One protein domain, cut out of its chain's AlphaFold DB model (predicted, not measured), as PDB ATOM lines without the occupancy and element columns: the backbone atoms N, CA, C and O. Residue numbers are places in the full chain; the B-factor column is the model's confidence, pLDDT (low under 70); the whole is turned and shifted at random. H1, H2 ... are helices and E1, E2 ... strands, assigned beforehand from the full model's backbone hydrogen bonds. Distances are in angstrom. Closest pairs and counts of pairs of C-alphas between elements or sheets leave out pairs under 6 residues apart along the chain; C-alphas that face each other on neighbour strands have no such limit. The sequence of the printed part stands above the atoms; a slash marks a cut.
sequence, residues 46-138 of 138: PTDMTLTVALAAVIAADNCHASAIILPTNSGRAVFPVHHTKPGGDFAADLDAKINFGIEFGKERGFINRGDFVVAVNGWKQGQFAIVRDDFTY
ATOM      1  N   PRO A  46      41.422  33.624  -2.746       91.12
ATOM      2  CA  PRO A  46      41.165  34.824  -3.549       91.12
ATOM      3  C   PRO A  46      41.981  34.845  -4.852       91.12
ATOM      4  O   PRO A  46      43.129  34.413  -4.885       91.12
ATOM      5  N   THR A  47      41.368  35.340  -5.926       90.50
ATOM      6  CA  THR A  47      42.030  35.555  -7.219       90.50
ATOM      7  C   THR A  47      42.811  36.866  -7.209       90.50
ATOM      8  O   THR A  47      42.442  37.809  -6.506       90.50
ATOM      9  N   ASP A  48      43.871  36.963  -8.013       87.69
ATOM     10  CA  ASP A  48      44.552  38.240  -8.226       87.69
ATOM     11  C   ASP A  48      43.652  39.230  -8.992       87.69
ATOM     12  O   ASP A  48      42.649  38.854  -9.609       87.69
ATOM     13  N   MET A  49      43.997  40.520  -8.961       85.00
ATOM     14  CA  MET A  49      43.183  41.566  -9.592       85.00
ATOM     15  C   MET A  49      43.041  41.379 -11.105       85.00
ATOM     16  O   MET A  49      41.957  41.603 -11.639       85.00
ATOM     17  N   THR A  50      44.096  40.939 -11.799       85.06
ATOM     18  CA  THR A  50      44.066  40.762 -13.258       85.06
ATOM     19  C   THR A  50      43.101  39.648 -13.629       85.06
ATOM     20  O   THR A  50      42.233  39.849 -14.476       85.06
ATOM     21  N   LEU A  51      43.204  38.498 -12.958       88.44
ATOM     22  CA  LEU A  51      42.298  37.377 -13.188       88.44
ATOM     23  C   LEU A  51      40.856  37.725 -12.809       88.44
ATOM     24  O   LEU A  51      39.931  37.386 -13.542       88.44
ATOM     25  N   THR A  52      40.655  38.445 -11.704       91.00
ATOM     26  CA  THR A  52      39.316  38.864 -11.263       91.00
ATOM     27  C   THR A  52      38.646  39.775 -12.293       91.00
ATOM     28  O   THR A  52      37.502  39.532 -12.672       91.00
ATOM     29  N   VAL A  53      39.364  40.789 -12.789       90.69
ATOM     30  CA  VAL A  53      38.859  41.711 -13.818       90.69
ATOM     31  C   VAL A  53      38.655  40.989 -15.149       90.69
ATOM     32  O   VAL A  53      37.641  41.214 -15.805       90.69
ATOM     33  N   ALA A  54      39.559  40.083 -15.533       89.88
ATOM     34  CA  ALA A  54      39.407  39.285 -16.747       89.88
ATOM     35  C   ALA A  54      38.146  38.410 -16.697       89.88
ATOM     36  O   ALA A  54      37.358  38.419 -17.640       89.88
ATOM     37  N   LEU A  55      37.907  37.705 -15.585       92.62
ATOM     38  CA  LEU A  55      36.689  36.914 -15.396       92.62
ATOM     39  C   LEU A  55      35.435  37.796 -15.429       92.62
ATOM     40  O   LEU A  55      34.474  37.456 -16.115       92.62
ATOM     41  N   ALA A  56      35.450  38.939 -14.738       92.56
ATOM     42  CA  ALA A  56      34.329  39.874 -14.732       92.56
ATOM     43  C   ALA A  56      34.020  40.417 -16.137       92.56
ATOM     44  O   ALA A  56      32.856  40.473 -16.524       92.56
ATOM     45  N   ALA A  57      35.047  40.758 -16.918       94.19
ATOM     46  CA  ALA A  57      34.894  41.241 -18.285       94.19
ATOM     47  C   ALA A  57      34.288  40.184 -19.214       94.19
ATOM     48  O   ALA A  57      33.376  40.494 -19.978       94.19
ATOM     49  N   VAL A  58      34.754  38.933 -19.126       95.00
ATOM     50  CA  VAL A  58      34.211  37.832 -19.938       95.00
ATOM     51  C   VAL A  58      32.763  37.526 -19.545       95.00
ATOM     52  O   VAL A  58      31.924  37.349 -20.421       95.00
ATOM     53  N   ILE A  59      32.440  37.525 -18.247       94.75
ATOM     54  CA  ILE A  59      31.061  37.338 -17.766       94.75
ATOM     55  C   ILE A  59      30.157  38.489 -18.227       94.75
ATOM     56  O   ILE A  59      29.035  38.251 -18.663       94.75
ATOM     57  N   ALA A  60      30.630  39.736 -18.150       95.75
ATOM     58  CA  ALA A  60      29.878  40.893 -18.625       95.75
ATOM     59  C   ALA A  60      29.602  40.794 -20.130       95.75
ATOM     60  O   ALA A  60      28.464  40.998 -20.544       95.75
ATOM     61  N   ALA A  61      30.613  40.420 -20.921       96.19
ATOM     62  CA  ALA A  61      30.488  40.238 -22.362       96.19
ATOM     63  C   ALA A  61      29.491  39.128 -22.730       96.19
ATOM     64  O   ALA A  61      28.674  39.331 -23.625       96.19
ATOM     65  N   ASP A  62      29.510  37.993 -22.020       94.69
ATOM     66  CA  ASP A  62      28.539  36.903 -22.216       94.69
ATOM     67  C   ASP A  62      27.110  37.369 -21.891       94.69
ATOM     68  O   ASP A  62      26.187  37.151 -22.674       94.69
ATOM     69  N   ASN A  63      26.932  38.089 -20.777       94.81
ATOM     70  CA  ASN A  63      25.620  38.544 -20.311       94.81
ATOM     71  C   ASN A  63      24.974  39.605 -21.210       94.81
ATOM     72  O   ASN A  63      23.750  39.628 -21.332       94.81
ATOM     73  N   CYS A  64      25.761  40.509 -21.798       95.12
ATOM     74  CA  CYS A  64      25.238  41.533 -22.703       95.12
ATOM     75  C   CYS A  64      25.339  41.147 -24.182       95.12
ATOM     76  O   CYS A  64      25.001  41.966 -25.031       95.12
ATOM     77  N   HIS A  65      25.784  39.925 -24.495       94.38
ATOM     78  CA  HIS A  65      26.053  39.484 -25.865       94.38
ATOM     79  C   HIS A  65      26.958  40.468 -26.624       94.38
ATOM     80  O   HIS A  65      26.676  40.850 -27.760       94.38
ATOM     81  N   ALA A  66      28.038  40.913 -25.972       96.62
ATOM     82  CA  ALA A  66      28.983  41.830 -26.589       96.62
ATOM     83  C   ALA A  66      29.675  41.184 -27.793       96.62
ATOM     84  O   ALA A  66      30.096  40.028 -27.737       96.62
ATOM     85  N   SER A  67      29.863  41.961 -28.858       96.19
ATOM     86  CA  SER A  67      30.598  41.513 -30.043       96.19
ATOM     87  C   SER A  67      32.115  41.572 -29.856       96.19
ATOM     88  O   SER A  67      32.853  40.869 -30.543       96.19
ATOM     89  N   ALA A  68      32.598  42.374 -28.899       95.56
ATOM     90  CA  ALA A  68      34.019  42.488 -28.598       95.56
ATOM     91  C   ALA A  68      34.307  42.891 -27.143       95.56
ATOM     92  O   ALA A  68      33.522  43.586 -26.491       95.56
ATOM     93  N   ILE A  69      35.502  42.511 -26.679       95.94
ATOM     94  CA  ILE A  69      36.143  43.062 -25.481       95.94
ATOM     95  C   ILE A  69      37.340  43.902 -25.933       95.94
ATOM     96  O   ILE A  69      38.235  43.397 -26.611       95.94
ATOM     97  N   ILE A  70      37.375  45.176 -25.549       94.31
ATOM     98  CA  ILE A  70      38.450  46.111 -25.883       94.31
ATOM     99  C   ILE A  70      39.345  46.311 -24.665       94.31
ATOM    100  O   ILE A  70      38.882  46.704 -23.596       94.31
ATOM    101  N   LEU A  71      40.645  46.071 -24.846       92.00
ATOM    102  CA  LEU A  71      41.656  46.175 -23.798       92.00
ATOM    103  C   LEU A  71      42.795  47.109 -24.235       92.00
ATOM    104  O   LEU A  71      43.748  46.659 -24.880       92.00
ATOM    105  N   PRO A  72      42.747  48.401 -23.876       89.62
ATOM    106  CA  PRO A  72      43.875  49.305 -24.061       89.62
ATOM    107  C   PRO A  72      45.050  48.862 -23.175       89.62
ATOM    108  O   PRO A  72      44.972  48.888 -21.948       89.62
ATOM    109  N   THR A  73      46.155  48.433 -23.789       85.62
ATOM    110  CA  THR A  73      47.340  47.928 -23.076       85.62
ATOM    111  C   THR A  73      48.631  48.415 -23.719       85.62
ATOM    112  O   THR A  73      48.744  48.484 -24.940       85.62
ATOM    113  N   ASN A  74      49.635  48.707 -22.890       81.56
ATOM    114  CA  ASN A  74      50.973  49.104 -23.344       81.56
ATOM    115  C   ASN A  74      51.944  47.915 -23.445       81.56
ATOM    116  O   ASN A  74      53.036  48.054 -23.980       81.56
ATOM    117  N   SER A  75      51.570  46.746 -22.914       81.00
ATOM    118  CA  SER A  75      52.442  45.559 -22.902       81.00
ATOM    119  C   SER A  75      52.385  44.745 -24.196       81.00
ATOM    120  O   SER A  75      53.158  43.804 -24.356       81.00
ATOM    121  N   GLY A  76      51.428  45.042 -25.082       78.62
ATOM    122  CA  GLY A  76      51.161  44.249 -26.284       78.62
ATOM    123  C   GLY A  76      50.576  42.857 -26.012       78.62
ATOM    124  O   GLY A  76      50.368  42.098 -26.950       78.62
ATOM    125  N   ARG A  77      50.276  42.509 -24.751       79.81
ATOM    126  CA  ARG A  77      49.755  41.190 -24.345       79.81
ATOM    127  C   ARG A  77      48.245  41.045 -24.576       79.81
ATOM    128  O   ARG A  77      47.516  40.636 -23.678       79.81
ATOM    129  N   ALA A  78      47.776  41.413 -25.762       85.12
ATOM    130  CA  ALA A  78      46.409  41.163 -26.205       85.12
ATOM    131  C   ALA A  78      46.393  39.989 -27.192       85.12
ATOM    132  O   ALA A  78      47.360  39.781 -27.920       85.12
ATOM    133  N   VAL A  79      45.286  39.242 -27.235       86.06
ATOM    134  CA  VAL A  79      45.101  38.132 -28.193       86.06
ATOM    135  C   VAL A  79      45.080  38.653 -29.633       86.06
ATOM    136  O   VAL A  79      45.607  38.016 -30.538       86.06
ATOM    137  N   PHE A  80      44.520  39.848 -29.825       89.81
ATOM    138  CA  PHE A  80      44.457  40.533 -31.108       89.81
ATOM    139  C   PHE A  80      45.001  41.968 -30.949       89.81
ATOM    140  O   PHE A  80      44.230  42.905 -30.728       89.81
ATOM    141  N   PRO A  81      46.334  42.160 -30.949       89.56
ATOM    142  CA  PRO A  81      46.925  43.467 -30.701       89.56
ATOM    143  C   PRO A  81      46.780  44.373 -31.929       89.56
ATOM    144  O   PRO A  81      47.172  44.014 -33.038       89.56
ATOM    145  N   VAL A  82      46.263  45.582 -31.711       90.81
ATOM    146  CA  VAL A  82      46.221  46.661 -32.707       90.81
ATOM    147  C   VAL A  82      47.017  47.854 -32.194       90.81
ATOM    148  O   VAL A  82      46.962  48.187 -31.009       90.81
ATOM    149  N   HIS A  83      47.796  48.486 -33.071       90.50
ATOM    150  CA  HIS A  83      48.683  49.573 -32.676       90.50
ATOM    151  C   HIS A  83      48.034  50.937 -32.933       90.50
ATOM    152  O   HIS A  83      47.781  51.307 -34.077       90.50
ATOM    153  N   HIS A  84      47.785  51.683 -31.856       87.62
ATOM    154  CA  HIS A  84      47.334  53.069 -31.916       87.62
ATOM    155  C   HIS A  84      48.540  54.011 -31.816       87.62
ATOM    156  O   HIS A  84      49.263  53.983 -30.824       87.62
ATOM    157  N   THR A  85      48.761  54.831 -32.845       83.88
ATOM    158  CA  THR A  85      49.958  55.682 -32.985       83.88
ATOM    159  C   THR A  85      49.733  57.147 -32.627       83.88
ATOM    160  O   THR A  85      50.692  57.915 -32.570       83.88
ATOM    161  N   LYS A  86      48.480  57.570 -32.425       80.12
ATOM    162  CA  LYS A  86      48.175  58.977 -32.155       80.12
ATOM    163  C   LYS A  86      48.429  59.276 -30.672       80.12
ATOM    164  O   LYS A  86      47.966  58.509 -29.830       80.12
ATOM    165  N   PRO A  87      49.158  60.353 -30.337       68.44
ATOM    166  CA  PRO A  87      49.326  60.759 -28.950       68.44
ATOM    167  C   PRO A  87      47.983  61.241 -28.396       68.44
ATOM    168  O   PRO A  87      47.339  62.111 -28.986       68.44
ATOM    169  N   GLY A  88      47.556  60.648 -27.283       68.88
ATOM    170  CA  GLY A  88      46.407  61.117 -26.522       68.88
ATOM    171  C   GLY A  88      46.728  62.376 -25.716       68.88
ATOM    172  O   GLY A  88      47.894  62.709 -25.497       68.88
ATOM    173  N   GLY A  89      45.676  63.086 -25.310       80.88
ATOM    174  CA  GLY A  89      45.762  64.233 -24.406       80.88
ATOM    175  C   GLY A  89      46.056  63.793 -22.970       80.88
ATOM    176  O   GLY A  89      47.072  63.162 -22.689       80.88
ATOM    177  N   ASP A  90      45.166  64.124 -22.038       88.19
ATOM    178  CA  ASP A  90      45.232  63.542 -20.698       88.19
ATOM    179  C   ASP A  90      44.897  62.035 -20.716       88.19
ATOM    180  O   ASP A  90      44.549  61.456 -21.748       88.19
ATOM    181  N   PHE A  91      45.027  61.368 -19.565       84.00
ATOM    182  CA  PHE A  91      44.809  59.919 -19.470       84.00
ATOM    183  C   PHE A  91      43.408  59.493 -19.932       84.00
ATOM    184  O   PHE A  91      43.272  58.455 -20.576       84.00
ATOM    185  N   ALA A  92      42.378  60.283 -19.620       86.19
ATOM    186  CA  ALA A  92      41.004  59.980 -20.006       86.19
ATOM    187  C   ALA A  92      40.818  60.114 -21.524       86.19
ATOM    188  O   ALA A  92      40.315  59.193 -22.164       86.19
ATOM    189  N   ALA A  93      41.311  61.202 -22.119       89.31
ATOM    190  CA  ALA A  93      41.252  61.415 -23.560       89.31
ATOM    191  C   ALA A  93      42.062  60.365 -24.341       89.31
ATOM    192  O   ALA A  93      41.620  59.898 -25.391       89.31
ATOM    193  N   ASP A  94      43.238  59.974 -23.840       88.75
ATOM    194  CA  ASP A  94      44.051  58.896 -24.420       88.75
ATOM    195  C   ASP A  94      43.325  57.546 -24.372       88.75
ATOM    196  O   ASP A  94      43.315  56.796 -25.353       88.75
ATOM    197  N   LEU A  95      42.681  57.241 -23.244       89.00
ATOM    198  CA  LEU A  95      41.903  56.021 -23.077       89.00
ATOM    199  C   LEU A  95      40.713  55.975 -24.046       89.00
ATOM    200  O   LEU A  95      40.556  54.985 -24.766       89.00
ATOM    201  N   ASP A  96      39.925  57.046 -24.111       90.88
ATOM    202  CA  ASP A  96      38.778  57.156 -25.014       90.88
ATOM    203  C   ASP A  96      39.207  57.039 -26.480       90.88
ATOM    204  O   ASP A  96      38.573  56.333 -27.268       90.88
ATOM    205  N   ALA A  97      40.319  57.676 -26.861       92.50
ATOM    206  CA  ALA A  97      40.866  57.575 -28.212       92.50
ATOM    207  C   ALA A  97      41.246  56.130 -28.573       92.50
ATOM    208  O   ALA A  97      40.933  55.666 -29.673       92.50
ATOM    209  N   LYS A  98      41.869  55.392 -27.645       91.69
ATOM    210  CA  LYS A  98      42.243  53.981 -27.841       91.69
ATOM    211  C   LYS A  98      41.029  53.065 -27.936       91.69
ATOM    212  O   LYS A  98      41.018  52.170 -28.781       91.69
ATOM    213  N   ILE A  99      40.015  53.286 -27.101       93.00
ATOM    214  CA  ILE A  99      38.772  52.507 -27.145       93.00
ATOM    215  C   ILE A  99      38.068  52.735 -28.482       93.00
ATOM    216  O   ILE A  99      37.779  51.771 -29.189       93.00
ATOM    217  N   ASN A 100      37.874  53.996 -28.877       93.94
ATOM    218  CA  ASN A 100      37.242  54.337 -30.150       93.94
ATOM    219  C   ASN A 100      38.021  53.780 -31.345       93.94
ATOM    220  O   ASN A 100      37.421  53.237 -32.267       93.94
ATOM    221  N   PHE A 101      39.354  53.830 -31.309       94.62
ATOM    222  CA  PHE A 101      40.182  53.210 -32.340       94.62
ATOM    223  C   PHE A 101      39.939  51.696 -32.449       94.62
ATOM    224  O   PHE A 101      39.802  51.180 -33.556       94.62
ATOM    225  N   GLY A 102      39.839  50.987 -31.320       94.06
ATOM    226  CA  GLY A 102      39.499  49.562 -31.303       94.06
ATOM    227  C   GLY A 102      38.106  49.269 -31.873       94.06
ATOM    228  O   GLY A 102      37.948  48.305 -32.621       94.06
ATOM    229  N   ILE A 103      37.117  50.119 -31.573       95.56
ATOM    230  CA  ILE A 103      35.753  50.005 -32.116       95.56
ATOM    231  C   ILE A 103      35.762  50.182 -33.635       95.56
ATOM    232  O   ILE A 103      35.217  49.341 -34.348       95.56
ATOM    233  N   GLU A 104      36.379  51.253 -34.139       95.38
ATOM    234  CA  GLU A 104      36.428  51.525 -35.580       95.38
ATOM    235  C   GLU A 104      37.178  50.424 -36.328       95.38
ATOM    236  O   GLU A 104      36.681  49.918 -37.330       95.38
ATOM    237  N   PHE A 105      38.296  49.948 -35.780       95.12
ATOM    238  CA  PHE A 105      38.998  48.802 -36.344       95.12
ATOM    239  C   PHE A 105      38.106  47.546 -36.402       95.12
ATOM    240  O   PHE A 105      38.099  46.829 -37.403       95.12
ATOM    241  N   GLY A 106      37.331  47.264 -35.350       95.12
ATOM    242  CA  GLY A 106      36.415  46.121 -35.334       95.12
ATOM    243  C   GLY A 106      35.266  46.244 -36.336       95.12
ATOM    244  O   GLY A 106      34.876  45.244 -36.944       95.12
ATOM    245  N   LYS A 107      34.779  47.469 -36.571       96.44
ATOM    246  CA  LYS A 107      33.803  47.773 -37.628       96.44
ATOM    247  C   LYS A 107      34.387  47.562 -39.018       96.44
ATOM    248  O   LYS A 107      33.771  46.888 -39.835       96.44
ATOM    249  N   GLU A 108      35.593  48.069 -39.277       96.06
ATOM    250  CA  GLU A 108      36.297  47.886 -40.555       96.06
ATOM    251  C   GLU A 108      36.535  46.406 -40.882       96.06
ATOM    252  O   GLU A 108      36.474  45.996 -42.040       96.06
ATOM    253  N   ARG A 109      36.790  45.583 -39.858       93.94
ATOM    254  CA  ARG A 109      36.973  44.131 -39.997       93.94
ATOM    255  C   ARG A 109      35.667  43.332 -40.001       93.94
ATOM    256  O   ARG A 109      35.716  42.128 -40.240       93.94
ATOM    257  N   GLY A 110      34.527  43.977 -39.751       93.31
ATOM    258  CA  GLY A 110      33.196  43.374 -39.827       93.31
ATOM    259  C   GLY A 110      32.795  42.494 -38.640       93.31
ATOM    260  O   GLY A 110      31.832  41.742 -38.764       93.31
ATOM    261  N   PHE A 111      33.502  42.560 -37.507       90.25
ATOM    262  CA  PHE A 111      33.130  41.823 -36.289       90.25
ATOM    263  C   PHE A 111      32.513  42.707 -35.191       90.25
ATOM    264  O   PHE A 111      32.113  42.182 -34.159       90.25
ATOM    265  N   ILE A 112      32.391  44.022 -35.415       96.44
ATOM    266  CA  ILE A 112      31.566  44.939 -34.608       96.44
ATOM    267  C   ILE A 112      30.602  45.670 -35.545       96.44
ATOM    268  O   ILE A 112      31.035  46.312 -36.499       96.44
ATOM    269  N   ASN A 113      29.303  45.629 -35.260       95.94
ATOM    270  CA  ASN A 113      28.274  46.345 -36.009       95.94
ATOM    271  C   ASN A 113      27.702  47.522 -35.212       95.94
ATOM    272  O   ASN A 113      27.839  47.635 -33.992       95.94
ATOM    273  N   ARG A 114      27.028  48.440 -35.915       94.75
ATOM    274  CA  ARG A 114      26.301  49.534 -35.260       94.75
ATOM    275  C   ARG A 114      25.157  48.956 -34.425       94.75
ATOM    276  O   ARG A 114      24.251  48.347 -34.977       94.75
ATOM    277  N   GLY A 115      25.169  49.253 -33.128       93.62
ATOM    278  CA  GLY A 115      24.159  48.782 -32.178       93.62
ATOM    279  C   GLY A 115      24.616  47.598 -31.329       93.62
ATOM    280  O   GLY A 115      23.926  47.272 -30.368       93.62
ATOM    281  N   ASP A 116      25.775  47.007 -31.626       96.19
ATOM    282  CA  ASP A 116      26.342  45.951 -30.792       96.19
ATOM    283  C   ASP A 116      26.829  46.505 -29.448       96.19
ATOM    284  O   ASP A 116      27.347  47.624 -29.355       96.19
ATOM    285  N   PHE A 117      26.728  45.677 -28.410       96.81
ATOM    286  CA  PHE A 117      27.406  45.937 -27.149       96.81
ATOM    287  C   PHE A 117      28.902  45.635 -27.273       96.81
ATOM    288  O   PHE A 117      29.318  44.675 -27.919       96.81
ATOM    289  N   VAL A 118      29.718  46.445 -26.604       96.38
ATOM    290  CA  VAL A 118      31.166  46.250 -26.485       96.38
ATOM    291  C   VAL A 118      31.542  46.431 -25.021       96.38
ATOM    292  O   VAL A 118      31.055  47.350 -24.364       96.38
ATOM    293  N   VAL A 119      32.414  45.567 -24.505       96.38
ATOM    294  CA  VAL A 119      32.950  45.686 -23.143       96.38
ATOM    295  C   VAL A 119      34.347  46.290 -23.218       96.38
ATOM    296  O   VAL A 119      35.232  45.721 -23.848       96.38
ATOM    297  N   ALA A 120      34.573  47.429 -22.569       93.56
ATOM    298  CA  ALA A 120      35.907  48.007 -22.429       93.56
ATOM    299  C   ALA A 120      36.490  47.664 -21.054       93.56
ATOM    300  O   ALA A 120      35.804  47.761 -20.037       93.56
ATOM    301  N   VAL A 121      37.760  47.264 -21.022       90.94
ATOM    302  CA  VAL A 121      38.487  46.929 -19.795       90.94
ATOM    303  C   VAL A 121      39.742  47.779 -19.728       90.94
ATOM    304  O   VAL A 121      40.594  47.707 -20.610       90.94
ATOM    305  N   ASN A 122      39.890  48.561 -18.665       87.19
ATOM    306  CA  ASN A 122      41.073  49.380 -18.436       87.19
ATOM    307  C   ASN A 122      41.428  49.459 -16.952       87.19
ATOM    308  O   ASN A 122      40.635  49.146 -16.067       87.19
ATOM    309  N   GLY A 123      42.661  49.884 -16.695       79.69
ATOM    310  CA  GLY A 123      43.118  50.227 -15.358       79.69
ATOM    311  C   GLY A 123      42.686  51.628 -14.926       79.69
ATOM    312  O   GLY A 123      42.474  52.501 -15.768       79.69
ATOM    313  N   TRP A 124      42.630  51.858 -13.610       71.38
ATOM    314  CA  TRP A 124      42.385  53.183 -13.016       71.38
ATOM    315  C   TRP A 124      43.573  54.139 -13.216       71.38
ATOM    316  O   TRP A 124      43.418  55.355 -13.277       71.38
ATOM    317  N   LYS A 125      44.780  53.579 -13.340       66.38
ATOM    318  CA  LYS A 125      46.008  54.278 -13.732       66.38
ATOM    319  C   LYS A 125      46.731  53.456 -14.785       66.38
ATOM    320  O   LYS A 125      46.499  52.252 -14.922       66.38
ATOM    321  N   GLN A 126      47.643  54.099 -15.508       60.88
ATOM    322  CA  GLN A 126      48.462  53.424 -16.504       60.88
ATOM    323  C   GLN A 126      49.196  52.228 -15.870       60.88
ATOM    324  O   GLN A 126      49.988  52.387 -14.946       60.88
ATOM    325  N   GLY A 127      48.886  51.020 -16.349       56.22
ATOM    326  CA  GLY A 127      49.493  49.777 -15.869       56.22
ATOM    327  C   GLY A 127      48.901  49.174 -14.586       56.22
ATOM    328  O   GLY A 127      49.479  48.214 -14.085       56.22
ATOM    329  N   GLN A 128      47.776  49.675 -14.054       62.91
ATOM    330  CA  GLN A 128      47.157  49.131 -12.834       62.91
ATOM    331  C   GLN A 128      45.661  48.842 -13.008       62.91
ATOM    332  O   GLN A 128      44.849  49.766 -13.055       62.91
ATOM    333  N   PHE A 129      45.289  47.559 -13.024       67.25
ATOM    334  CA  PHE A 129      43.916  47.141 -12.727       67.25
ATOM    335  C   PHE A 129      43.710  47.230 -11.217       67.25
ATOM    336  O   PHE A 129      44.533  46.717 -10.462       67.25
ATOM    337  N   ALA A 130      42.643  47.892 -10.780       61.34
ATOM    338  CA  ALA A 130      42.376  48.084  -9.364       61.34
ATOM    339  C   ALA A 130      40.938  47.674  -9.046       61.34
ATOM    340  O   ALA A 130      39.993  48.205  -9.621       61.34
ATOM    341  N   ILE A 131      40.795  46.739  -8.107       64.19
ATOM    342  CA  ILE A 131      39.572  46.549  -7.330       64.19
ATOM    343  C   ILE A 131      39.939  47.038  -5.936       64.19
ATOM    344  O   ILE A 131      40.703  46.381  -5.229       64.19
ATOM    345  N   VAL A 132      39.490  48.240  -5.590       66.12
ATOM    346  CA  VAL A 132      39.853  48.888  -4.328       66.12
ATOM    347  C   VAL A 132      38.773  48.566  -3.307       66.12
ATOM    348  O   VAL A 132      37.589  48.775  -3.570       66.12
ATOM    349  N   ARG A 133      39.175  48.029  -2.155       65.94
ATOM    350  CA  ARG A 133      38.303  47.973  -0.986       65.94
ATOM    351  C   ARG A 133      38.334  49.345  -0.336       65.94
ATOM    352  O   ARG A 133      39.413  49.880  -0.096       65.94
ATOM    353  N   ASP A 134      37.160  49.905  -0.094       67.62
ATOM    354  CA  ASP A 134      37.061  51.139   0.658       67.62
ATOM    355  C   ASP A 134      37.305  50.837   2.140       67.62
ATOM    356  O   ASP A 134      36.456  50.241   2.804       67.62
ATOM    357  N   ASP A 135      38.497  51.164   2.636       62.12
ATOM    358  CA  ASP A 135      38.872  50.967   4.041       62.12
ATOM    359  C   ASP A 135      38.544  52.213   4.897       62.12
ATOM    360  O   ASP A 135      39.090  52.377   5.990       62.12
ATOM    361  N   PHE A 136      37.648  53.105   4.442       52.47
ATOM    362  CA  PHE A 136      37.167  54.216   5.269       52.47
ATOM    363  C   PHE A 136      36.299  53.694   6.425       52.47
ATOM    364  O   PHE A 136      35.097  53.465   6.299       52.47
ATOM    365  N   THR A 137      36.914  53.546   7.596       47.47
ATOM    366  CA  THR A 137      36.230  53.722   8.881       47.47
ATOM    367  C   THR A 137      36.008  55.216   9.102       47.47
ATOM    368  O   THR A 137      36.987  55.957   9.216       47.47
ATOM    369  N   TYR A 138      34.744  55.646   9.125       53.00
ATOM    370  CA  TYR A 138      34.347  56.958   9.644       53.00
ATOM    371  C   TYR A 138      34.600  57.058  11.150       53.00
ATOM    372  O   TYR A 138      34.409  56.029  11.843       53.00
TER     373      TYR A 138
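AT A GLANCE: This is residues 46 to 138 of the 138 residues of the protein "Pyruvate kinase, alpha/beta domain protein" of Ancylostoma duodenale (UniProt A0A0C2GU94). Two short parallel strands, E1 and E2, sit between two helices, H1 and H2, with a loose tail whose residues 133 to 138 stick out. The 93 printed residues run H1, E1, H2, E2; the class is mostly helix, with under half of the residues in named elements. The whole is only just compact, close to loose, with a radius of gyration of the C-alphas of 14.7 A and spans of 50 by 33 by 25 A.

HOW THE PARTS SIT: E1, residues 68 to 70, and E2, residues 118 to 120, are parallel at 21 degrees; N 70 and O 119 are 2.8 A apart, within hydrogen-bond range. E1, H2, residues 91 to 108, and E2 form a strand-helix-strand unit, parallel neighbour strands joined through a helix, with a right-handed crossover. The closest C-alphas of E1 and H2 are Ile 70 and Gly 102, 6.5 A. Those of E2 and H1, residues 49 to 63, are Val 119 and Ala 61, 6.0 A. H1 and H2 are apart. Every O i to N i+4 pair in H1 and H2 is within hydrogen-bond range.

IN THESE COORDINATES: H1 is 20.8 A long from C-alpha 49 at (43.183, 41.566, -9.592), H2 25.7 A, E1 6.3 A, and E2 6.5 A, to C-alpha 120 at (35.907, 48.007, -22.429).

THE WHOLE: The C-alphas farthest apart, of Arg 109 and Tyr 138, are 51.3 A apart. The printed part has no cut; the link E1 to H2 is long. Residues 87 to 88 and 125 to 138 have pLDDT under 70.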